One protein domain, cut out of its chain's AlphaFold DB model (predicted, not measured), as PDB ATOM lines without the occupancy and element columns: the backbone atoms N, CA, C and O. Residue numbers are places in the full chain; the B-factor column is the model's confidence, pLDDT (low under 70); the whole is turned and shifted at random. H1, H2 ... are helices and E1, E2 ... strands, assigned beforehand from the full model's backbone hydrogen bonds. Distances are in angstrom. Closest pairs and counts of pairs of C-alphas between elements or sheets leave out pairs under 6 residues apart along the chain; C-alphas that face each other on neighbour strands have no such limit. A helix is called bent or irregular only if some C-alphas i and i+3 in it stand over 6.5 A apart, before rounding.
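This is residues 33 to 197 of the 200 residues of the protein "Barstar domain-containing protein" of Saccharopolyspora sp. 5K548 (UniProt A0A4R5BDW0). A parallel sheet of three strands, E1, E2 and E3, has H1 over one face, while H2, H3 and H4 gather on the other side of it in a triangle, running much the same way. H5 sits across one end of H4, and the loop residues 154 to 160 stick out. The 165 printed residues have five named helices and four named strands, in the order H1 E1 H2 H3 E2 H4 E3 H5 E4; the class is mixed, helices and strands, and the sheet's order is E1 E2 E3. The whole is compact, with a radius of gyration of the C-alphas of 15.7 A and spans of 43 by 35 by 29 A.

In the sheet, E1 is residues 51 to 57, 19.9 A long, E2 is 117 to 123, 18.9 A, and E3 is 166 to 173, 23.3 A, from C-alpha (12.491, 38.925, 212.590) to (27.255, 35.164, 194.943). H1, residues 33 to 44, begins at C-alpha (35.425, 42.599, 199.951) and spans 16.6 A. H2 is 64 to 75, 15.9 A; H3 is 85 to 95, 15.0 A; H4 is 135 to 150, 22.4 A; H5 is 175 to 187, 19.5 A, and irregular, with C-alphas 176 and 179 7.4 A apart. E4, residues 194 to 196, spans 6.3 A.

E2 is parallel to E1, with N 54 and O 119 2.9 A apart, and to E3, with N 120 and O 168 2.9 A apart, both within hydrogen-bond range. E1, H2 H3, E2 and E2, H4, E3 are strand-helix-strand units, parallel neighbour strands joined through helices, with right-handed crossovers. H1 is on the sheet at a height of 9.3 A, along E2 at 14 degrees on the local plane; its C-alpha 43 is 6.1 A from that of Val 53. H2 is on the opposite face, over E1; the C-alphas of Thr 74 and Val 54 are 7.0 A apart. H3 is not on the sheet. It touches H4, closest C-alphas Ser 93 and Ala 149, 5.5 A, at a shallow tilt of 24 degrees, the same way. H4 only grazes the sheet with residues 143 to 150, and H5 with 178 to 185. H5 touches H4 about perpendicular, at 83 degrees, closest C-alphas Asp 187 and Gly 136, 7.2 A. E4 pairs with no named strand but is near E3. Every O i to N i+4 pair is within hydrogen-bond range in H1, H2, H3 and H4; in H5, 7 of 9 are.

The farthest C-alphas, Gln 159 and Glu 176, are 46.7 A apart. The printed part has no cut. The links H3 to E2, E2 to H4 and H4 to E3 are long. The pLDDT is under 70 at residues 152 to 161 and 190 to 197.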
ATOM      1  N   VAL A  33      35.039  41.379 199.225       95.00
ATOM      2  CA  VAL A  33      35.425  42.599 199.951       95.00
ATOM      3  C   VAL A  33      34.192  43.458 200.234       95.00
ATOM      4  O   VAL A  33      33.993  43.881 201.369       95.00
ATOM      5  N   ALA A  34      33.332  43.652 199.230       92.88
ATOM      6  CA  ALA A  34      32.081  44.389 199.392       92.88
ATOM      7  C   ALA A  34      31.113  43.672 200.348       92.88
ATOM      8  O   ALA A  34      30.539  44.315 201.221       92.88
ATOM      9  N   LEU A  35      30.998  42.342 200.252       94.50
ATOM     10  CA  LEU A  35      30.232  41.522 201.196       94.50
ATOM     11  C   LEU A  35      30.716  41.722 202.642       94.50
ATOM     12  O   LEU A  35      29.895  41.909 203.538       94.50
ATOM     13  N   SER A  36      32.033  41.693 202.877       95.12
ATOM     14  CA  SER A  36      32.593  41.904 204.217       95.12
ATOM     15  C   SER A  36      32.242  43.292 204.745       95.12
ATOM     16  O   SER A  36      31.710  43.408 205.844       95.12
ATOM     17  N   ALA A  37      32.449  44.334 203.934       93.06
ATOM     18  CA  ALA A  37      32.107  45.703 204.307       93.06
ATOM     19  C   ALA A  37      30.604  45.874 204.600       93.06
ATOM     20  O   ALA A  37      30.232  46.599 205.523       93.06
ATOM     21  N   ALA A  38      29.737  45.183 203.851       91.19
ATOM     22  CA  ALA A  38      28.294  45.161 204.078       91.19
ATOM     23  C   ALA A  38      27.938  44.538 205.435       91.19
ATOM     24  O   ALA A  38      27.164  45.113 206.198       91.19
ATOM     25  N   ALA A  39      28.522  43.375 205.743       94.06
ATOM     26  CA  ALA A  39      28.302  42.682 207.008       94.06
ATOM     27  C   ALA A  39      28.797  43.513 208.200       94.06
ATOM     28  O   ALA A  39      28.101  43.607 209.209       94.06
ATOM     29  N   ASP A  40      29.961  44.149 208.071       94.50
ATOM     30  CA  ASP A  40      30.525  45.003 209.117       94.50
ATOM     31  C   ASP A  40      29.673  46.255 209.343       94.50
ATOM     32  O   ASP A  40      29.409  46.602 210.492       94.50
ATOM     33  N   SER A  41      29.151  46.857 208.268       91.56
ATOM     34  CA  SER A  41      28.218  47.988 208.363       91.56
ATOM     35  C   SER A  41      26.947  47.600 209.126       91.56
ATOM     36  O   SER A  41      26.580  48.279 210.080       91.56
ATOM     37  N   LEU A  42      26.315  46.462 208.799       91.69
ATOM     38  CA  LEU A  42      25.118  46.010 209.525       91.69
ATOM     39  C   LEU A  42      25.384  45.725 211.006       91.69
ATOM     40  O   LEU A  42      24.512  45.956 211.838       91.69
ATOM     41  N   ARG A  43      26.567  45.199 211.342       94.00
ATOM     42  CA  ARG A  43      26.942  44.941 212.740       94.00
ATOM     43  C   ARG A  43      27.156  46.229 213.528       94.00
ATOM     44  O   ARG A  43      26.894  46.235 214.727       94.00
ATOM     45  N   SER A  44      27.664  47.282 212.888       90.44
ATOM     46  CA  SER A  44      27.896  48.576 213.538       90.44
ATOM     47  C   SER A  44      26.664  49.472 213.577       90.44
ATOM     48  O   SER A  44      26.552  50.312 214.469       90.44
ATOM     49  N   ASP A  45      25.762  49.323 212.608       88.94
ATOM     50  CA  ASP A  45      24.584  50.165 212.488       88.94
ATOM     51  C   ASP A  45      23.585  49.882 213.613       88.94
ATOM     52  O   ASP A  45      23.278  48.737 213.953       88.94
ATOM     53  N   TYR A  46      23.027  50.957 214.167       88.00
ATOM     54  CA  TYR A  46      21.973  50.861 215.163       88.00
ATOM     55  C   TYR A  46      20.654  50.409 214.528       88.00
ATOM     56  O   TYR A  46      20.216  50.948 213.511       88.00
ATOM     57  N   VAL A  47      19.976  49.483 215.200       88.38
ATOM     58  CA  VAL A  47      18.580  49.135 214.941       88.38
ATOM     59  C   VAL A  47      17.856  48.969 216.273       88.38
ATOM     60  O   VAL A  47      18.405  48.431 217.240       88.38
ATOM     61  N   GLU A  48      16.622  49.462 216.338       87.31
ATOM     62  CA  GLU A  48      15.771  49.300 217.515       87.31
ATOM     63  C   GLU A  48      15.619  47.813 217.871       87.31
ATOM     64  O   GLU A  48      15.426  46.976 216.996       87.31
ATOM     65  N   GLY A  49      15.739  47.471 219.156       88.38
ATOM     66  CA  GLY A  49      15.680  46.078 219.609       88.38
ATOM     67  C   GLY A  49      16.934  45.242 219.325       88.38
ATOM     68  O   GLY A  49      16.969  44.084 219.728       88.38
ATOM     69  N   GLY A  50      17.963  45.811 218.688       93.56
ATOM     70  CA  GLY A  50      19.247  45.157 218.444       93.56
ATOM     71  C   GLY A  50      19.250  44.240 217.218       93.56
ATOM     72  O   GLY A  50      18.262  43.574 216.898       93.56
ATOM     73  N   GLY A  51      20.392  44.215 216.531       93.81
ATOM     74  CA  GLY A  51      20.623  43.415 215.334       93.81
ATOM     75  C   GLY A  51      21.724  42.383 215.551       93.81
ATOM     76  O   GLY A  51      22.752  42.677 216.160       93.81
ATOM     77  N   HIS A  52      21.523  41.177 215.033       96.44
ATOM     78  CA  HIS A  52      22.513  40.108 215.037       96.44
ATOM     79  C   HIS A  52      22.784  39.649 213.605       96.44
ATOM     80  O   HIS A  52      21.865  39.252 212.892       96.44
ATOM     81  N   VAL A  53      24.044  39.729 213.173       97.00
ATOM     82  CA  VAL A  53      24.446  39.438 211.789       97.00
ATOM     83  C   VAL A  53      25.486  38.331 211.781       97.00
ATOM     84  O   VAL A  53      26.635  38.528 212.199       97.00
ATOM     85  N   VAL A  54      25.102  37.190 211.224       98.12
ATOM     86  CA  VAL A  54      25.980  36.035 211.045       98.12
ATOM     87  C   VAL A  54      26.293  35.816 209.570       98.12
ATOM     88  O   VAL A  54      25.496  36.142 208.691       98.12
ATOM     89  N   VAL A  55      27.476  35.269 209.294       98.44
ATOM     90  CA  VAL A  55      27.908  34.920 207.937       98.44
ATOM     91  C   VAL A  55      28.229  33.433 207.906       98.44
ATOM     92  O   VAL A  55      29.102  32.975 208.636       98.44
ATOM     93  N   VAL A  56      27.550  32.702 207.031       98.50
ATOM     94  CA  VAL A  56      27.790  31.287 206.746       98.50
ATOM     95  C   VAL A  56      28.464  31.176 205.385       98.50
ATOM     96  O   VAL A  56      27.998  31.754 204.406       98.50
ATOM     97  N   ASN A  57      29.559  30.422 205.300       98.00
ATOM     98  CA  ASN A  57      30.248  30.192 204.035       98.00
ATOM     99  C   ASN A  57      29.667  28.968 203.310       98.00
ATOM    100  O   ASN A  57      29.970  27.826 203.656       98.00
ATOM    101  N   GLY A  58      28.890  29.201 202.254       97.50
ATOM    102  CA  GLY A  58      28.298  28.167 201.406       97.50
ATOM    103  C   GLY A  58      29.326  27.227 200.779       97.50
ATOM    104  O   GLY A  58      29.062  26.034 200.643       97.50
ATOM    105  N   ALA A  59      30.551  27.699 200.521       97.19
ATOM    106  CA  ALA A  59      31.644  26.853 200.037       97.19
ATOM    107  C   ALA A  59      32.120  25.809 201.068       97.19
ATOM    108  O   ALA A  59      32.804  24.857 200.690       97.19
ATOM    109  N   THR A  60      31.769  25.979 202.347       98.12
ATOM    110  CA  THR A  60      32.011  25.010 203.432       98.12
ATOM    111  C   THR A  60      30.775  24.186 203.795       98.12
ATOM    112  O   THR A  60      30.856  23.345 204.678       98.12
ATOM    113  N   CYS A  61      29.656  24.393 203.100       98.25
ATOM    114  CA  CYS A  61      28.366  23.744 203.331       98.25
ATOM    115  C   CYS A  61      27.896  23.040 202.047       98.25
ATOM    116  O   CYS A  61      26.791  23.275 201.557       98.25
ATOM    117  N   ARG A  62      28.770  22.227 201.446       98.00
ATOM    118  CA  ARG A  62      28.527  21.600 200.135       98.00
ATOM    119  C   ARG A  62      27.700  20.316 200.233       98.00
ATOM    120  O   ARG A  62      27.186  19.859 199.217       98.00
ATOM    121  N   THR A  63      27.537  19.778 201.443       98.31
ATOM    122  CA  THR A  63      26.616  18.684 201.802       98.31
ATOM    123  C   THR A  63      25.738  19.082 202.995       98.31
ATOM    124  O   THR A  63      26.063  20.029 203.713       98.31
ATOM    125  N   ALA A  64      24.631  18.374 203.226       97.81
ATOM    126  CA  ALA A  64      23.710  18.618 204.334       97.81
ATOM    127  C   ALA A  64      24.408  18.439 205.691       97.81
ATOM    128  O   ALA A  64      24.280  19.288 206.563       97.81
ATOM    129  N   GLU A  65      25.243  17.409 205.838       97.81
ATOM    130  CA  GLU A  65      26.060  17.185 207.041       97.81
ATOM    131  C   GLU A  65      26.973  18.386 207.357       97.81
ATOM    132  O   GLU A  65      27.043  18.860 208.497       97.81
ATOM    133  N   GLN A  66      27.645  18.919 206.330       98.44
ATOM    134  CA  GLN A  66      28.485  20.107 206.459       98.44
ATOM    135  C   GLN A  66      27.653  21.348 206.791       98.44
ATOM    136  O   GLN A  66      28.048  22.144 207.641       98.44
ATOM    137  N   LEU A  67      26.497  21.507 206.145       98.56
ATOM    138  CA  LEU A  67      25.565  22.596 206.414       98.56
ATOM    139  C   LEU A  67      25.122  22.578 207.876       98.56
ATOM    140  O   LEU A  67      25.285  23.586 208.557       98.56
ATOM    141  N   PHE A  68      24.642  21.440 208.379       98.56
ATOM    142  CA  PHE A  68      24.200  21.295 209.765       98.56
ATOM    143  C   PHE A  68      25.315  21.638 210.750       98.56
ATOM    144  O   PHE A  68      25.090  22.399 211.686       98.56
ATOM    145  N   SER A  69      26.531  21.146 210.507       98.25
ATOM    146  CA  SER A  69      27.683  21.420 211.372       98.25
ATOM    147  C   SER A  69      28.049  22.907 211.401       98.25
ATOM    148  O   SER A  69      28.265  23.481 212.469       98.25
ATOM    149  N   VAL A  70      28.093  23.560 210.236       98.50
ATOM    150  CA  VAL A  70      28.438  24.985 210.141       98.50
ATOM    151  C   VAL A  70      27.340  25.864 210.734       98.50
ATOM    152  O   VAL A  70      27.656  26.826 211.432       98.50
ATOM    153  N   PHE A  71      26.066  25.551 210.496       98.50
ATOM    154  CA  PHE A  71      24.950  26.298 211.076       98.50
ATOM    155  C   PHE A  71      24.894  26.155 212.590       98.50
ATOM    156  O   PHE A  71      24.771  27.172 213.269       98.50
ATOM    157  N   ALA A  72      25.057  24.939 213.116       98.06
ATOM    158  CA  ALA A  72      25.070  24.710 214.554       98.06
ATOM    159  C   ALA A  72      26.164  25.533 215.243       98.06
ATOM    160  O   ALA A  72      25.888  26.238 216.209       98.06
ATOM    161  N   ALA A  73      27.377  25.544 214.680       98.00
ATOM    162  CA  ALA A  73      28.468  26.366 215.195       98.00
ATOM    163  C   ALA A  73      28.196  27.876 215.054       98.00
ATOM    164  O   ALA A  73      28.449  28.645 215.977       98.00
ATOM    165  N   THR A  74      27.674  28.318 213.905       98.12
ATOM    166  CA  THR A  74      27.494  29.750 213.600       98.12
ATOM    167  C   THR A  74      26.354  30.381 214.398       98.12
ATOM    168  O   THR A  74      26.468  31.525 214.828       98.12
ATOM    169  N   LEU A  75      25.255  29.650 214.592       97.75
ATOM    170  CA  LEU A  75      24.074  30.103 215.334       97.75
ATOM    171  C   LEU A  75      24.088  29.663 216.802       97.75
ATOM    172  O   LEU A  75      23.158  29.988 217.542       97.75
ATOM    173  N   SER A  76      25.138  28.948 217.222       97.19
ATOM    174  CA  SER A  76      25.249  28.363 218.561       97.19
ATOM    175  C   SER A  76      23.991  27.561 218.909       97.19
ATOM    176  O   SER A  76      23.288  27.884 219.869       97.19
ATOM    177  N   PHE A  77      23.656  26.588 218.056       97.69
ATOM    178  CA  PHE A  77      22.640  25.580 218.372       97.69
ATOM    179  C   PHE A  77      23.106  24.717 219.548       97.69
ATOM    180  O   PHE A  77      24.317  24.587 219.749       97.69
ATOM    181  N   PRO A  78      22.165  24.136 220.307       96.06
ATOM    182  CA  PRO A  78      22.489  23.387 221.511       96.06
ATOM    183  C   PRO A  78      23.268  22.102 221.216       96.06
ATOM    184  O   PRO A  78      23.140  21.510 220.141       96.06
ATOM    185  N   ASP A  79      24.009  21.609 222.210       92.31
ATOM    186  CA  ASP A  79      24.849  20.401 222.094       92.31
ATOM    187  C   ASP A  79      24.053  19.131 221.728       92.31
ATOM    188  O   ASP A  79      24.606  18.166 221.201       92.31
ATOM    189  N   TYR A  80      22.743  19.118 221.998       89.56
ATOM    190  CA  TYR A  80      21.838  18.019 221.647       89.56
ATOM    191  C   TYR A  80      21.293  18.096 220.212       89.56
ATOM    192  O   TYR A  80      20.433  17.294 219.841       89.56
ATOM    193  N   PHE A  81      21.753  19.049 219.398       96.62
ATOM    194  CA  PHE A  81      21.307  19.217 218.020       96.62
ATOM    195  C   PHE A  81      21.472  17.925 217.199       96.62
ATOM    196  O   PHE A  81      22.554  17.359 217.076       96.62
ATOM    197  N   GLY A  82      20.374  17.458 216.597       96.56
ATOM    198  CA  GLY A  82      20.295  16.139 215.960       96.56
ATOM    199  C   GLY A  82      20.927  16.008 214.568       96.56
ATOM    200  O   GLY A  82      20.819  14.934 213.975       96.56
ATOM    201  N   HIS A  83      21.542  17.066 214.020       97.12
ATOM    202  CA  HIS A  83      22.191  17.081 212.695       97.12
ATOM    203  C   HIS A  83      21.323  16.522 211.547       97.12
ATOM    204  O   HIS A  83      21.790  15.776 210.685       97.12
ATOM    205  N   ASN A  84      20.044  16.886 211.535       97.69
ATOM    206  CA  ASN A  84      19.085  16.532 210.490       97.69
ATOM    207  C   ASN A  84      18.102  17.692 210.258       97.69
ATOM    208  O   ASN A  84      18.124  18.677 210.995       97.69
ATOM    209  N   TRP A  85      17.260  17.590 209.225       97.44
ATOM    210  CA  TRP A  85      16.338  18.667 208.848       97.44
ATOM    211  C   TRP A  85      15.275  18.967 209.903       97.44
ATOM    212  O   TRP A  85      15.019  20.139 210.150       97.44
ATOM    213  N   ASP A  86      14.721  17.946 210.558       96.31
ATOM    214  CA  ASP A  86      13.702  18.145 211.596       96.31
ATOM    215  C   ASP A  86      14.303  18.922 212.780       96.31
ATOM    216  O   ASP A  86      13.776  19.951 213.195       96.31
ATOM    217  N   ALA A  87      15.491  18.514 213.240       97.12
ATOM    218  CA  ALA A  87      16.221  19.221 214.292       97.12
ATOM    219  C   ALA A  87      16.639  20.640 213.867       97.12
ATOM    220  O   ALA A  87      16.743  21.537 214.704       97.12
ATOM    221  N   PHE A  88      16.926  20.855 212.579       97.88
ATOM    222  CA  PHE A  88      17.289  22.165 212.039       97.88
ATOM    223  C   PHE A  88      16.097  23.125 212.068       97.88
ATOM    224  O   PHE A  88      16.254  24.275 212.480       97.88
ATOM    225  N   ASP A  89      14.917  22.641 211.683       95.19
ATOM    226  CA  ASP A  89      13.664  23.394 211.730       95.19
ATOM    227  C   ASP A  89      13.293  23.761 213.169       95.19
ATOM    228  O   ASP A  89      12.983  24.924 213.442       95.19
ATOM    229  N   GLU A  90      13.390  22.807 214.097       93.81
ATOM    230  CA  GLU A  90      13.168  23.036 215.529       93.81
ATOM    231  C   GLU A  90      14.143  24.086 216.081       93.81
ATOM    232  O   GLU A  90      13.710  25.112 216.606       93.81
ATOM    233  N   CYS A  91      15.452  23.912 215.869       96.69
ATOM    234  CA  CYS A  91      16.457  24.834 216.402       96.69
ATOM    235  C   CYS A  91      16.351  26.246 215.812       96.69
ATOM    236  O   CYS A  91      16.511  27.220 216.545       96.69
ATOM    237  N   LEU A  92      16.072  26.403 214.511       95.31
ATOM    238  CA  LEU A  92      15.818  27.729 213.928       95.31
ATOM    239  C   LEU A  92      14.587  28.387 214.544       95.31
ATOM    240  O   LEU A  92      14.574  29.594 214.774       95.31
ATOM    241  N   SER A  93      13.547  27.594 214.778       91.25
ATOM    242  CA  SER A  93      12.294  28.101 215.310       91.25
ATOM    243  C   SER A  93      12.448  28.538 216.767       91.25
ATOM    244  O   SER A  93      11.850  29.543 217.153       91.25
ATOM    245  N   ASP A  94      13.221  27.813 217.572       93.31
ATOM    246  CA  ASP A  94      13.483  28.142 218.979       93.31
ATOM    247  C   ASP A  94      14.513  29.274 219.114       93.31
ATOM    248  O   ASP A  94      14.366  30.149 219.965       93.31
ATOM    249  N   LEU A  95      15.487  29.358 218.197       95.50
ATOM    250  CA  LEU A  95      16.448  30.467 218.127       95.50
ATOM    251  C   LEU A  95      15.757  31.835 218.066       95.50
ATOM    252  O   LEU A  95      16.280  32.808 218.606       95.50
ATOM    253  N   LEU A  96      14.624  31.928 217.366       93.31
ATOM    254  CA  LEU A  96      13.920  33.189 217.135       93.31
ATOM    255  C   LEU A  96      13.001  33.603 218.289       93.31
ATOM    256  O   LEU A  96      12.488  34.720 218.249       93.31
ATOM    257  N   ILE A  97      12.791  32.762 219.302       91.44
ATOM    258  CA  ILE A  97      12.025  33.121 220.501       91.44
ATOM    259  C   ILE A  97      12.852  34.097 221.346       91.44
ATOM    260  O   ILE A  97      14.034  33.871 221.591       91.44
ATOM    261  N   THR A  98      12.247  35.219 221.753       90.44
ATOM    262  CA  THR A  98      12.965  36.334 222.407       90.44
ATOM    263  C   THR A  98      12.448  36.723 223.788       90.44
ATOM    264  O   THR A  98      13.023  37.633 224.392       90.44
ATOM    265  N   ASP A  99      11.406  36.061 224.300       84.81
ATOM    266  CA  ASP A  99      10.765  36.426 225.573       84.81
ATOM    267  C   ASP A  99      11.740  36.378 226.763       84.81
ATOM    268  O   ASP A  99      11.710  37.267 227.616       84.81
ATOM    269  N   ASP A 100      12.676  35.425 226.749       79.12
ATOM    270  CA  ASP A 100      13.577  35.131 227.868       79.12
ATOM    271  C   ASP A 100      15.039  35.561 227.634       79.12
ATOM    272  O   ASP A 100      15.974  34.948 228.141       79.12
ATOM    273  N   GLY A 101      15.269  36.654 226.895       87.88
ATOM    274  CA  GLY A 101      16.612  37.260 226.787       87.88
ATOM    275  C   GLY A 101      17.196  37.346 225.378       87.88
ATOM    276  O   GLY A 101      18.391  37.596 225.221       87.88
ATOM    277  N   GLY A 102      16.361  37.204 224.349       93.75
ATOM    278  CA  GLY A 102      16.766  37.332 222.949       93.75
ATOM    279  C   GLY A 102      17.149  36.002 222.296       93.75
ATOM    280  O   GLY A 102      16.774  34.934 222.768       93.75
ATOM    281  N   LEU A 103      17.872  36.069 221.176       95.31
ATOM    282  CA  LEU A 103      18.061  34.936 220.268       95.31
ATOM    283  C   LEU A 103      18.756  33.745 220.942       95.31
ATOM    284  O   LEU A 103      19.912  33.843 221.381       95.31
ATOM    285  N   GLY A 104      18.075  32.602 220.926       95.38
ATOM    286  CA  GLY A 104      18.563  31.324 221.442       95.38
ATOM    287  C   GLY A 104      18.521  31.189 222.959       95.38
ATOM    288  O   GLY A 104      19.099  30.238 223.469       95.38
ATOM    289  N   ALA A 105      17.850  32.101 223.673       94.38
ATOM    290  CA  ALA A 105      17.587  31.923 225.101       94.38
ATOM    291  C   ALA A 105      16.762  30.652 225.383       94.38
ATOM    292  O   ALA A 105      17.015  29.962 226.367       94.38
ATOM    293  N   GLU A 106      15.836  30.304 224.480       93.00
ATOM    294  CA  GLU A 106      14.969  29.120 224.598       93.00
ATOM    295  C   GLU A 106      15.750  27.797 224.651       93.00
ATOM    296  O   GLU A 106      15.275  26.819 225.219       93.00
ATOM    297  N   PHE A 107      16.977  27.754 224.118       93.81
ATOM    298  CA  PHE A 107      17.812  26.553 224.193       93.81
ATOM    299  C   PHE A 107      18.169  26.169 225.640       93.81
ATOM    300  O   PHE A 107      18.432  25.002 225.925       93.81
ATOM    301  N   GLY A 108      18.167  27.135 226.568       91.94
ATOM    302  CA  GLY A 108      18.360  26.908 228.002       91.94
ATOM    303  C   GLY A 108      19.784  26.532 228.432       91.94
ATOM    304  O   GLY A 108      20.034  26.376 229.628       91.94
ATOM    305  N   ASP A 109      20.725  26.401 227.498       92.38
ATOM    306  CA  ASP A 109      22.130  26.049 227.738       92.38
ATOM    307  C   ASP A 109      23.103  27.231 227.570       92.38
ATOM    308  O   ASP A 109      24.289  27.117 227.894       92.38
ATOM    309  N   ARG A 110      22.602  28.388 227.122       91.25
ATOM    310  CA  ARG A 110      23.357  29.634 226.967       91.25
ATOM    311  C   ARG A 110      22.494  30.866 227.206       91.25
ATOM    312  O   ARG A 110      21.274  30.821 227.075       91.25
ATOM    313  N   ASP A 111      23.150  31.993 227.467       93.56
ATOM    314  CA  ASP A 111      22.476  33.288 227.452       93.56
ATOM    315  C   ASP A 111      22.012  33.638 226.025       93.56
ATOM    316  O   ASP A 111      22.703  33.378 225.025       93.56
ATOM    317  N   GLY A 112      20.835  34.257 225.931       95.06
ATOM    318  CA  GLY A 112      20.316  34.788 224.676       95.06
ATOM    319  C   GLY A 112      21.149  35.962 224.157       95.06
ATOM    320  O   GLY A 112      21.721  36.746 224.917       95.06
ATOM    321  N   VAL A 113      21.205  36.115 222.832       96.44
ATOM    322  CA  VAL A 113      21.766  37.327 222.219       96.44
ATOM    323  C   VAL A 113      20.684  38.411 222.228       96.44
ATOM    324  O   VAL A 113      19.643  38.196 221.606       96.44
ATOM    325  N   PRO A 114      20.903  39.589 222.848       95.00
ATOM    326  CA  PRO A 114      19.880  40.629 222.990       95.00
ATOM    327  C   PRO A 114      19.632  41.372 221.664       95.00
ATOM    328  O   PRO A 114      20.030  42.521 221.481       95.00
ATOM    329  N   ALA A 115      18.987  40.692 220.719       94.12
ATOM    330  CA  ALA A 115      18.658  41.180 219.389       94.12
ATOM    331  C   ALA A 115      17.253  40.724 218.977       94.12
ATOM    332  O   ALA A 115      16.834  39.605 219.271       94.12
ATOM    333  N   ARG A 116      16.540  41.588 218.251       91.44
ATOM    334  CA  ARG A 116      15.215  41.315 217.667       91.44
ATOM    335  C   ARG A 116      15.249  41.145 216.153       91.44
ATOM    336  O   ARG A 116      14.233  40.803 215.550       91.44
ATOM    337  N   HIS A 117      16.405  41.372 215.540       92.25
ATOM    338  CA  HIS A 117      16.597  41.257 214.103       92.25
ATOM    339  C   HIS A 117      17.794  40.353 213.803       92.25
ATOM    340  O   HIS A 117      18.936  40.729 214.059       92.25
ATOM    341  N   LEU A 118      17.541  39.167 213.250       94.94
ATOM    342  CA  LEU A 118      18.567  38.237 212.786       94.94
ATOM    343  C   LEU A 118      18.775  38.387 211.276       94.94
ATOM    344  O   LEU A 118      17.834  38.251 210.495       94.94
ATOM    345  N   VAL A 119      20.021  38.598 210.856       95.31
ATOM    346  CA  VAL A 119      20.437  38.519 209.453       95.31
ATOM    347  C   VAL A 119      21.415  37.366 209.288       95.31
ATOM    348  O   VAL A 119      22.483  37.351 209.900       95.31
ATOM    349  N   ILE A 120      21.066  36.419 208.419       97.50
ATOM    350  CA  ILE A 120      21.944  35.319 208.023       97.50
ATOM    351  C   ILE A 120      22.430  35.593 206.606       97.50
ATOM    352  O   ILE A 120      21.654  35.538 205.652       97.50
ATOM    353  N   ILE A 121      23.720  35.874 206.447       97.75
ATOM    354  CA  ILE A 121      24.329  36.025 205.127       97.75
ATOM    355  C   ILE A 121      24.964  34.700 204.714       97.75
ATOM    356  O   ILE A 121      25.895  34.228 205.361       97.75
ATOM    357  N   ILE A 122      24.502  34.120 203.611       98.31
ATOM    358  CA  ILE A 122      25.108  32.940 202.996       98.31
ATOM    359  C   ILE A 122      26.107  33.417 201.937       98.31
ATOM    360  O   ILE A 122      25.727  33.740 200.811       98.31
ATOM    361  N   ALA A 123      27.383  33.505 202.308       98.25
ATOM    362  CA  ALA A 123      28.480  33.781 201.383       98.25
ATOM    363  C   ALA A 123      28.671  32.606 200.414       98.25
ATOM    364  O   ALA A 123      28.430  31.467 200.798       98.25
ATOM    365  N   ASP A 124      29.131  32.867 199.185       97.81
ATOM    366  CA  ASP A 124      29.276  31.848 198.126       97.81
ATOM    367  C   ASP A 124      28.074  30.881 198.048       97.81
ATOM    368  O   ASP A 124      28.234  29.657 197.994       97.81
ATOM    369  N   ALA A 125      26.856  31.431 198.123       97.50
ATOM    370  CA  ALA A 125      25.629  30.657 198.191       97.50
ATOM    371  C   ALA A 125      25.516  29.711 197.000       97.50
ATOM    372  O   ALA A 125      25.106  28.579 197.198       97.50
ATOM    373  N   ASP A 126      25.946  30.105 195.799       96.25
ATOM    374  CA  ASP A 126      25.955  29.267 194.590       96.25
ATOM    375  C   ASP A 126      26.587  27.871 194.788       96.25
ATOM    376  O   ASP A 126      26.228  26.919 194.089       96.25
ATOM    377  N   ARG A 127      27.467  27.720 195.788       97.50
ATOM    378  CA  ARG A 127      28.140  26.464 196.154       97.50
ATOM    379  C   ARG A 127      27.434  25.658 197.245       97.50
ATOM    380  O   ARG A 127      27.835  24.536 197.536       97.50
ATOM    381  N   LEU A 128      26.398  26.211 197.861       97.25
ATOM    382  CA  LEU A 128      25.657  25.581 198.946       97.25
ATOM    383  C   LEU A 128      24.998  24.290 198.449       97.25
ATOM    384  O   LEU A 128      24.279  24.300 197.443       97.25
ATOM    385  N   LEU A 129      25.232  23.181 199.156       97.25
ATOM    386  CA  LEU A 129      24.666  21.855 198.875       97.25
ATOM    387  C   LEU A 129      24.953  21.319 197.453       97.25
ATOM    388  O   LEU A 129      24.287  20.391 196.991       97.25
ATOM    389  N   ASP A 130      25.929  21.889 196.737       95.94
ATOM    390  CA  ASP A 130      26.229  21.556 195.335       95.94
ATOM    391  C   ASP A 130      26.903  20.183 195.147       95.94
ATOM    392  O   ASP A 130      26.979  19.686 194.025       95.94
ATOM    393  N   MET A 131      27.382  19.567 196.233       96.56
ATOM    394  CA  MET A 131      27.972  18.226 196.253       96.56
ATOM    395  C   MET A 131      27.085  17.189 196.944       96.56
ATOM    396  O   MET A 131      27.487  16.028 197.043       96.56
ATOM    397  N   ASP A 132      25.918  17.581 197.455       94.75
ATOM    398  CA  ASP A 132      25.036  16.648 198.144       94.75
ATOM    399  C   ASP A 132      24.354  15.669 197.179       94.75
ATOM    400  O   ASP A 132      24.114  15.957 196.003       94.75
ATOM    401  N   GLN A 133      23.977  14.502 197.694       87.81
ATOM    402  CA  GLN A 133      23.119  13.602 196.943       87.81
ATOM    403  C   GLN A 133      21.727  14.225 196.859       87.81
ATOM    404  O   GLN A 133      21.088  14.496 197.871       87.81
ATOM    405  N   HIS A 134      21.215  14.399 195.641       89.25
ATOM    406  CA  HIS A 134      19.951  15.105 195.405       89.25
ATOM    407  C   HIS A 134      20.009  16.584 195.824       89.25
ATOM    408  O   HIS A 134      19.058  17.088 196.424       89.25
ATOM    409  N   SER A 135      21.086  17.300 195.465       90.31
ATOM    410  CA  SER A 135      21.275  18.734 195.748       90.31
ATOM    411  C   SER A 135      20.005  19.571 195.612       90.31
ATOM    412  O   SER A 135      19.708  20.355 196.505       90.31
ATOM    413  N   GLY A 136      19.223  19.389 194.539       90.19
ATOM    414  CA  GLY A 136      17.969  20.123 194.327       90.19
ATOM    415  C   GLY A 136      16.945  19.926 195.452       90.19
ATOM    416  O   GLY A 136      16.386  20.899 195.947       90.19
ATOM    417  N   VAL A 137      16.755  18.694 195.929       92.12
ATOM    418  CA  VAL A 137      15.835  18.391 197.039       92.12
ATOM    419  C   VAL A 137      16.338  19.002 198.346       92.12
ATOM    420  O   VAL A 137      15.560  19.637 199.054       92.12
ATOM    421  N   GLN A 138      17.633  18.870 198.640       94.75
ATOM    422  CA  GLN A 138      18.239  19.431 199.856       94.75
ATOM    423  C   GLN A 138      18.129  20.956 199.890       94.75
ATOM    424  O   GLN A 138      17.785  21.556 200.900       94.75
ATOM    425  N   ARG A 139      18.372  21.589 198.745       95.38
ATOM    426  CA  ARG A 139      18.228  23.026 198.525       95.38
ATOM    427  C   ARG A 139      16.790  23.504 198.709       95.38
ATOM    428  O   ARG A 139      16.573  24.519 199.369       95.38
ATOM    429  N   CYS A 140      15.820  22.770 198.164       93.62
ATOM    430  CA  CYS A 140      14.399  23.023 198.401       93.62
ATOM    431  C   CYS A 140      14.055  22.927 199.890       93.62
ATOM    432  O   CYS A 140      13.328  23.778 200.395       93.62
ATOM    433  N   GLN A 141      14.560  21.906 200.587       94.56
ATOM    434  CA  GLN A 141      14.310  21.734 202.017       94.56
ATOM    435  C   GLN A 141      14.910  22.889 202.822       94.56
ATOM    436  O   GLN A 141      14.185  23.546 203.556       94.56
ATOM    437  N   PHE A 142      16.179  23.223 202.588       96.62
ATOM    438  CA  PHE A 142      16.862  24.345 203.233       96.62
ATOM    439  C   PHE A 142      16.102  25.672 203.101       96.62
ATOM    440  O   PHE A 142      15.916  26.407 204.071       96.62
ATOM    441  N   VAL A 143      15.633  25.978 201.891       93.75
ATOM    442  CA  VAL A 143      14.823  27.171 201.628       93.75
ATOM    443  C   VAL A 143      13.508  27.134 202.401       93.75
ATOM    444  O   VAL A 143      13.114  28.155 202.962       93.75
ATOM    445  N   LYS A 144      12.818  25.986 202.430       90.88
ATOM    446  CA  LYS A 144      11.554  25.835 203.165       90.88
ATOM    447  C   LYS A 144      11.757  26.083 204.655       90.88
ATOM    448  O   LYS A 144      10.997  26.867 205.212       90.88
ATOM    449  N   SER A 145      12.799  25.502 205.245       93.75
ATOM    450  CA  SER A 145      13.200  25.704 206.641       93.75
ATOM    451  C   SER A 145      13.382  27.187 206.974       93.75
ATOM    452  O   SER A 145      12.729  27.727 207.867       93.75
ATOM    453  N   LEU A 146      14.209  27.889 206.191       94.00
ATOM    454  CA  LEU A 146      14.479  29.313 206.401       94.00
ATOM    455  C   LEU A 146      13.240  30.187 206.192       94.00
ATOM    456  O   LEU A 146      12.984  31.095 206.982       94.00
ATOM    457  N   ARG A 147      12.463  29.924 205.136       89.56
ATOM    458  CA  ARG A 147      11.239  30.676 204.844       89.56
ATOM    459  C   ARG A 147      10.204  30.490 205.945       89.56
ATOM    460  O   ARG A 147       9.565  31.469 206.327       89.56
ATOM    461  N   PHE A 148      10.038  29.263 206.433       86.44
ATOM    462  CA  PHE A 148       9.112  28.940 207.513       86.44
ATOM    463  C   PHE A 148       9.490  29.685 208.796       86.44
ATOM    464  O   PHE A 148       8.662  30.422 209.328       86.44
ATOM    465  N   ALA A 149      10.755  29.603 209.217       89.31
ATOM    466  CA  ALA A 149      11.247  30.321 210.391       89.31
ATOM    467  C   ALA A 149      11.091  31.850 210.257       89.31
ATOM    468  O   ALA A 149      10.648  32.516 211.189       89.31
ATOM    469  N   ALA A 150      11.386  32.421 209.084       86.44
ATOM    470  CA  ALA A 150      11.326  33.869 208.865       86.44
ATOM    471  C   ALA A 150       9.905  34.435 208.726       86.44
ATOM    472  O   ALA A 150       9.678  35.601 209.041       86.44
ATOM    473  N   SER A 151       8.954  33.639 208.230       77.50
ATOM    474  CA  SER A 151       7.571  34.086 207.992       77.50
ATOM    475  C   SER A 151       6.700  34.030 209.253       77.50
ATOM    476  O   SER A 151       5.539  34.436 209.212       77.50
ATOM    477  N   GLY A 152       7.262  33.555 210.367       66.62
ATOM    478  CA  GLY A 152       6.549  33.313 211.613       66.62
ATOM    479  C   GLY A 152       5.781  31.991 211.585       66.62
ATOM    480  O   GLY A 152       5.235  31.572 210.562       66.62
ATOM    481  N   ARG A 153       5.752  31.322 212.741       62.62
ATOM    482  CA  ARG A 153       5.054  30.047 212.935       62.62
ATOM    483  C   ARG A 153       3.559  30.243 212.642       62.62
ATOM    484  O   ARG A 153       2.923  31.140 213.193       62.62
ATOM    485  N   GLY A 154       2.986  29.440 211.748       47.28
ATOM    486  CA  GLY A 154       1.551  29.497 211.458       47.28
ATOM    487  C   GLY A 154       0.694  29.159 212.688       47.28
ATOM    488  O   GLY A 154       1.060  28.287 213.465       47.28
ATOM    489  N   GLY A 155      -0.460  29.823 212.824       44.44
ATOM    490  CA  GLY A 155      -1.658  29.383 213.565       44.44
ATOM    491  C   GLY A 155      -1.574  29.169 215.084       44.44
ATOM    492  O   GLY A 155      -2.268  29.864 215.826       44.44
ATOM    493  N   ASP A 156      -0.782  28.199 215.539       48.75
ATOM    494  CA  ASP A 156      -0.893  27.627 216.889       48.75
ATOM    495  C   ASP A 156      -0.098  28.405 217.953       48.75
ATOM    496  O   ASP A 156      -0.592  28.599 219.062       48.75
ATOM    497  N   ASP A 157       1.073  28.961 217.623       48.28
ATOM    498  CA  ASP A 157       1.902  29.692 218.603       48.28
ATOM    499  C   ASP A 157       1.487  31.165 218.792       48.28
ATOM    500  O   ASP A 157       1.728  31.750 219.850       48.28
ATOM    501  N   LEU A 158       0.740  31.747 217.842       46.97
ATOM    502  CA  LEU A 158       0.071  33.046 218.029       46.97
ATOM    503  C   LEU A 158      -0.919  33.024 219.209       46.97
ATOM    504  O   LEU A 158      -1.207  34.073 219.784       46.97
ATOM    505  N   GLN A 159      -1.413  31.843 219.612       48.31
ATOM    506  CA  GLN A 159      -2.254  31.691 220.803       48.31
ATOM    507  C   GLN A 159      -1.461  31.753 222.120       48.31
ATOM    508  O   GLN A 159      -2.061  31.977 223.170       48.31
ATOM    509  N   ARG A 160      -0.130  31.580 222.087       56.06
ATOM    510  CA  ARG A 160       0.739  31.544 223.279       56.06
ATOM    511  C   ARG A 160       1.374  32.896 223.624       56.06
ATOM    512  O   ARG A 160       1.919  33.025 224.712       56.06
ATOM    513  N   GLY A 161       1.258  33.902 222.751       67.50
ATOM    514  CA  GLY A 161       1.742  35.265 223.015       67.50
ATOM    515  C   GLY A 161       3.266  35.428 222.968       67.50
ATOM    516  O   GLY A 161       3.781  36.352 223.589       67.50
ATOM    517  N   VAL A 162       3.961  34.542 222.252       76.94
ATOM    518  CA  VAL A 162       5.430  34.480 222.195       76.94
ATOM    519  C   VAL A 162       6.005  35.600 221.320       76.94
ATOM    520  O   VAL A 162       5.545  35.803 220.191       76.94
ATOM    521  N   SER A 163       7.031  36.313 221.798       85.00
ATOM    522  CA  SER A 163       7.733  37.336 221.008       85.00
ATOM    523  C   SER A 163       8.811  36.710 220.129       85.00
ATOM    524  O   SER A 163       9.772  36.123 220.629       85.00
ATOM    525  N   LEU A 164       8.707  36.907 218.812       87.69
ATOM    526  CA  LEU A 164       9.687  36.412 217.844       87.69
ATOM    527  C   LEU A 164      10.569  37.534 217.289       87.69
ATOM    528  O   LEU A 164      10.092  38.627 216.971       87.69
ATOM    529  N   ALA A 165      11.851  37.233 217.103       90.31
ATOM    530  CA  ALA A 165      12.744  38.039 216.290       90.31
ATOM    531  C   ALA A 165      12.380  37.917 214.804       90.31
ATOM    532  O   ALA A 165      12.024  36.845 214.314       90.31
ATOM    533  N   SER A 166      12.543  39.004 214.050       89.88
ATOM    534  CA  SER A 166      12.491  38.925 212.590       89.88
ATOM    535  C   SER A 166      13.761  38.261 212.063       89.88
ATOM    536  O   SER A 166      14.853  38.602 212.526       89.88
ATOM    537  N   MET A 167      13.645  37.427 211.032       91.56
ATOM    538  CA  MET A 167      14.792  36.845 210.339       91.56
ATOM    539  C   MET A 167      14.833  37.286 208.875       91.56
ATOM    540  O   MET A 167      13.817  37.291 208.184       91.56
ATOM    541  N   THR A 168      16.017  37.640 208.381       91.75
ATOM    542  CA  THR A 168      16.265  37.915 206.961       91.75
ATOM    543  C   THR A 168      17.477  37.135 206.478       91.75
ATOM    544  O   THR A 168      18.525  37.125 207.123       91.75
ATOM    545  N   VAL A 169      17.351  36.495 205.319       94.00
ATOM    546  CA  VAL A 169      18.440  35.729 204.701       94.00
ATOM    547  C   VAL A 169      18.980  36.472 203.485       94.00
ATOM    548  O   VAL A 169      18.225  36.886 202.608       94.00
ATOM    549  N   VAL A 170      20.297  36.624 203.400       94.81
ATOM    550  CA  VAL A 170      20.970  37.224 202.244       94.81
ATOM    551  C   VAL A 170      21.768  36.146 201.526       94.81
ATOM    552  O   VAL A 170      22.780  35.673 202.036       94.81
ATOM    553  N   PHE A 171      21.341  35.779 200.323       95.88
ATOM    554  CA  PHE A 171      22.085  34.870 199.456       95.88
ATOM    555  C   PHE A 171      23.096  35.663 198.637       95.88
ATOM    556  O   PHE A 171      22.717  36.461 197.779       95.88
ATOM    557  N   HIS A 172      24.380  35.456 198.899       96.88
ATOM    558  CA  HIS A 172      25.449  36.134 198.181       96.88
ATOM    559  C   HIS A 172      26.074  35.226 197.117       96.88
ATOM    560  O   HIS A 172      26.391  34.074 197.393       96.88
ATOM    561  N   SER A 173      26.368  35.779 195.943       96.81
ATOM    562  CA  SER A 173      27.255  35.164 194.943       96.81
ATOM    563  C   SER A 173      28.209  36.204 194.365       96.81
ATOM    564  O   SER A 173      27.921  37.406 194.384       96.81
ATOM    565  N   LEU A 174      29.328  35.734 193.812       96.06
ATOM    566  CA  LEU A 174      30.147  36.563 192.932       96.06
ATOM    567  C   LEU A 174      29.376  36.872 191.633       96.06
ATOM    568  O   LEU A 174      28.573  36.038 191.202       96.06
ATOM    569  N   PRO A 175      29.613  38.024 190.975       93.81
ATOM    570  CA  PRO A 175      28.909  38.391 189.743       93.81
ATOM    571  C   PRO A 175      28.950  37.308 188.654       93.81
ATOM    572  O   PRO A 175      27.937  37.039 188.012       93.81
ATOM    573  N   GLU A 176      30.087  36.636 188.486       94.69
ATOM    574  CA  GLU A 176      30.287  35.550 187.523       94.69
ATOM    575  C   GLU A 176      29.501  34.268 187.849       94.69
ATOM    576  O   GLU A 176      29.195  33.495 186.944       94.69
ATOM    577  N   ALA A 177      29.141  34.051 189.116       94.56
ATOM    578  CA  ALA A 177      28.377  32.892 189.580       94.56
ATOM    579  C   ALA A 177      26.881  33.204 189.779       94.56
ATOM    580  O   ALA A 177      26.097  32.319 190.127       94.56
ATOM    581  N   ALA A 178      26.456  34.446 189.525       90.75
ATOM    582  CA  ALA A 178      25.093  34.904 189.781       90.75
ATOM    583  C   ALA A 178      24.020  34.108 189.022       90.75
ATOM    584  O   ALA A 178      22.912  33.947 189.534       90.75
ATOM    585  N   GLY A 179      24.344  33.600 187.825       92.25
ATOM    586  CA  GLY A 179      23.451  32.728 187.055       92.25
ATOM    587  C   GLY A 179      23.172  31.405 187.770       92.25
ATOM    588  O   GLY A 179      22.018  31.028 187.924       92.25
ATOM    589  N   VAL A 180      24.213  30.765 188.315       93.75
ATOM    590  CA  VAL A 180      24.094  29.494 189.054       93.75
ATOM    591  C   VAL A 180      23.213  29.660 190.291       93.75
ATOM    592  O   VAL A 180      22.342  28.831 190.552       93.75
ATOM    593  N   LEU A 181      23.414  30.748 191.044       93.19
ATOM    594  CA  LEU A 181      22.577  31.059 192.203       93.19
ATOM    595  C   LEU A 181      21.119  31.308 191.794       93.19
ATOM    596  O   LEU A 181      20.210  30.823 192.463       93.19
ATOM    597  N   ALA A 182      20.891  32.064 190.717       90.69
ATOM    598  CA  ALA A 182      19.546  32.370 190.241       90.69
ATOM    599  C   ALA A 182      18.785  31.109 189.806       90.69
ATOM    600  O   ALA A 182      17.631  30.943 190.195       90.69
ATOM    601  N   ASP A 183      19.433  30.215 189.056       89.56
ATOM    602  CA  ASP A 183      18.826  28.966 188.588       89.56
ATOM    603  C   ASP A 183      18.417  28.076 189.762       89.56
ATOM    604  O   ASP A 183      17.265  27.654 189.850       89.56
ATOM    605  N   TRP A 184      19.314  27.869 190.731       88.50
ATOM    606  CA  TRP A 184      18.967  27.075 191.906       88.50
ATOM    607  C   TRP A 184      17.858  27.735 192.742       88.50
ATOM    608  O   TRP A 184      16.928  27.040 193.150       88.50
ATOM    609  N   LEU A 185      17.903  29.042 193.012       89.81
ATOM    610  CA  LEU A 185      16.832  29.692 193.781       89.81
ATOM    611  C   LEU A 185      15.466  29.521 193.098       89.81
ATOM    612  O   LEU A 185      14.486  29.205 193.774       89.81
ATOM    613  N   ASN A 186      15.417  29.627 191.767       87.31
ATOM    614  CA  ASN A 186      14.205  29.347 190.998       87.31
ATOM    615  C   ASN A 186      13.751  27.886 191.150       87.31
ATOM    616  O   ASN A 186      12.573  27.650 191.426       87.31
ATOM    617  N   ASP A 187      14.663  26.915 191.040       84.19
ATOM    618  CA  ASP A 187      14.361  25.489 191.246       84.19
ATOM    619  C   ASP A 187      13.826  25.215 192.660       84.19
ATOM    620  O   ASP A 187      12.916  24.406 192.853       84.19
ATOM    621  N   ALA A 188      14.334  25.945 193.655       82.38
ATOM    622  CA  ALA A 188      13.863  25.905 195.035       82.38
ATOM    623  C   ALA A 188      12.523  26.633 195.257       82.38
ATOM    624  O   ALA A 188      12.092  26.796 196.400       82.38
ATOM    625  N   SER A 189      11.843  27.048 194.181       76.88
ATOM    626  CA  SER A 189      10.594  27.822 194.208       76.88
ATOM    627  C   SER A 189      10.725  29.151 194.958       76.88
ATOM    628  O   SER A 189       9.762  29.649 195.546       76.88
ATOM    629  N   VAL A 190      11.923  29.735 194.935       64.50
ATOM    630  CA  VAL A 190      12.204  31.082 195.425       64.50
ATOM    631  C   VAL A 190      12.225  32.021 194.230       64.50
ATOM    632  O   VAL A 190      13.258  32.245 193.604       64.50
ATOM    633  N   SER A 191      11.060  32.558 193.893       61.19
ATOM    634  CA  SER A 191      10.908  33.546 192.830       61.19
ATOM    635  C   SER A 191      10.794  34.959 193.418       61.19
ATOM    636  O   SER A 191      10.448  35.141 194.578       61.19
ATOM    637  N   HIS A 192      11.126  35.979 192.619       62.72
ATOM    638  CA  HIS A 192      10.874  37.397 192.939       62.72
ATOM    639  C   HIS A 192      11.608  38.007 194.157       62.72
ATOM    640  O   HIS A 192      11.166  39.028 194.685       62.72
ATOM    641  N   LEU A 193      12.773  37.475 194.562       62.88
ATOM    642  CA  LEU A 193      13.597  38.121 195.597       62.88
ATOM    643  C   LEU A 193      14.101  39.499 195.159       62.88
ATOM    644  O   LEU A 193      14.574  39.679 194.034       62.88
ATOM    645  N   SER A 194      14.088  40.460 196.085       63.47
ATOM    646  CA  SER A 194      14.710  41.760 195.839       63.47
ATOM    647  C   SER A 194      16.232  41.609 195.743       63.47
ATOM    648  O   SER A 194      16.880  41.070 196.649       63.47
ATOM    649  N   LEU A 195      16.799  42.099 194.641       64.81
ATOM    650  CA  LEU A 195      18.241  42.226 194.468       64.81
ATOM    651  C   LEU A 195      18.731  43.422 195.289       64.81
ATOM    652  O   LEU A 195      18.270  44.546 195.101       64.81
ATOM    653  N   LEU A 196      19.668  43.179 196.200       65.31
ATOM    654  CA  LEU A 196      20.388  44.229 196.904       65.31
ATOM    655  C   LEU A 196      21.566  44.661 196.036       65.31
ATOM    656  O   LEU A 196      22.598  43.992 195.984       65.31
ATOM    657  N   GLU A 197      21.387  45.776 195.335       57.66
ATOM    658  CA  GLU A 197      22.450  46.395 194.551       57.66
ATOM    659  C   GLU A 197      23.336  47.278 195.441       57.66
ATOM    660  O   GLU A 197      22.856  48.086 196.250       57.66
TER     661      GLU A 197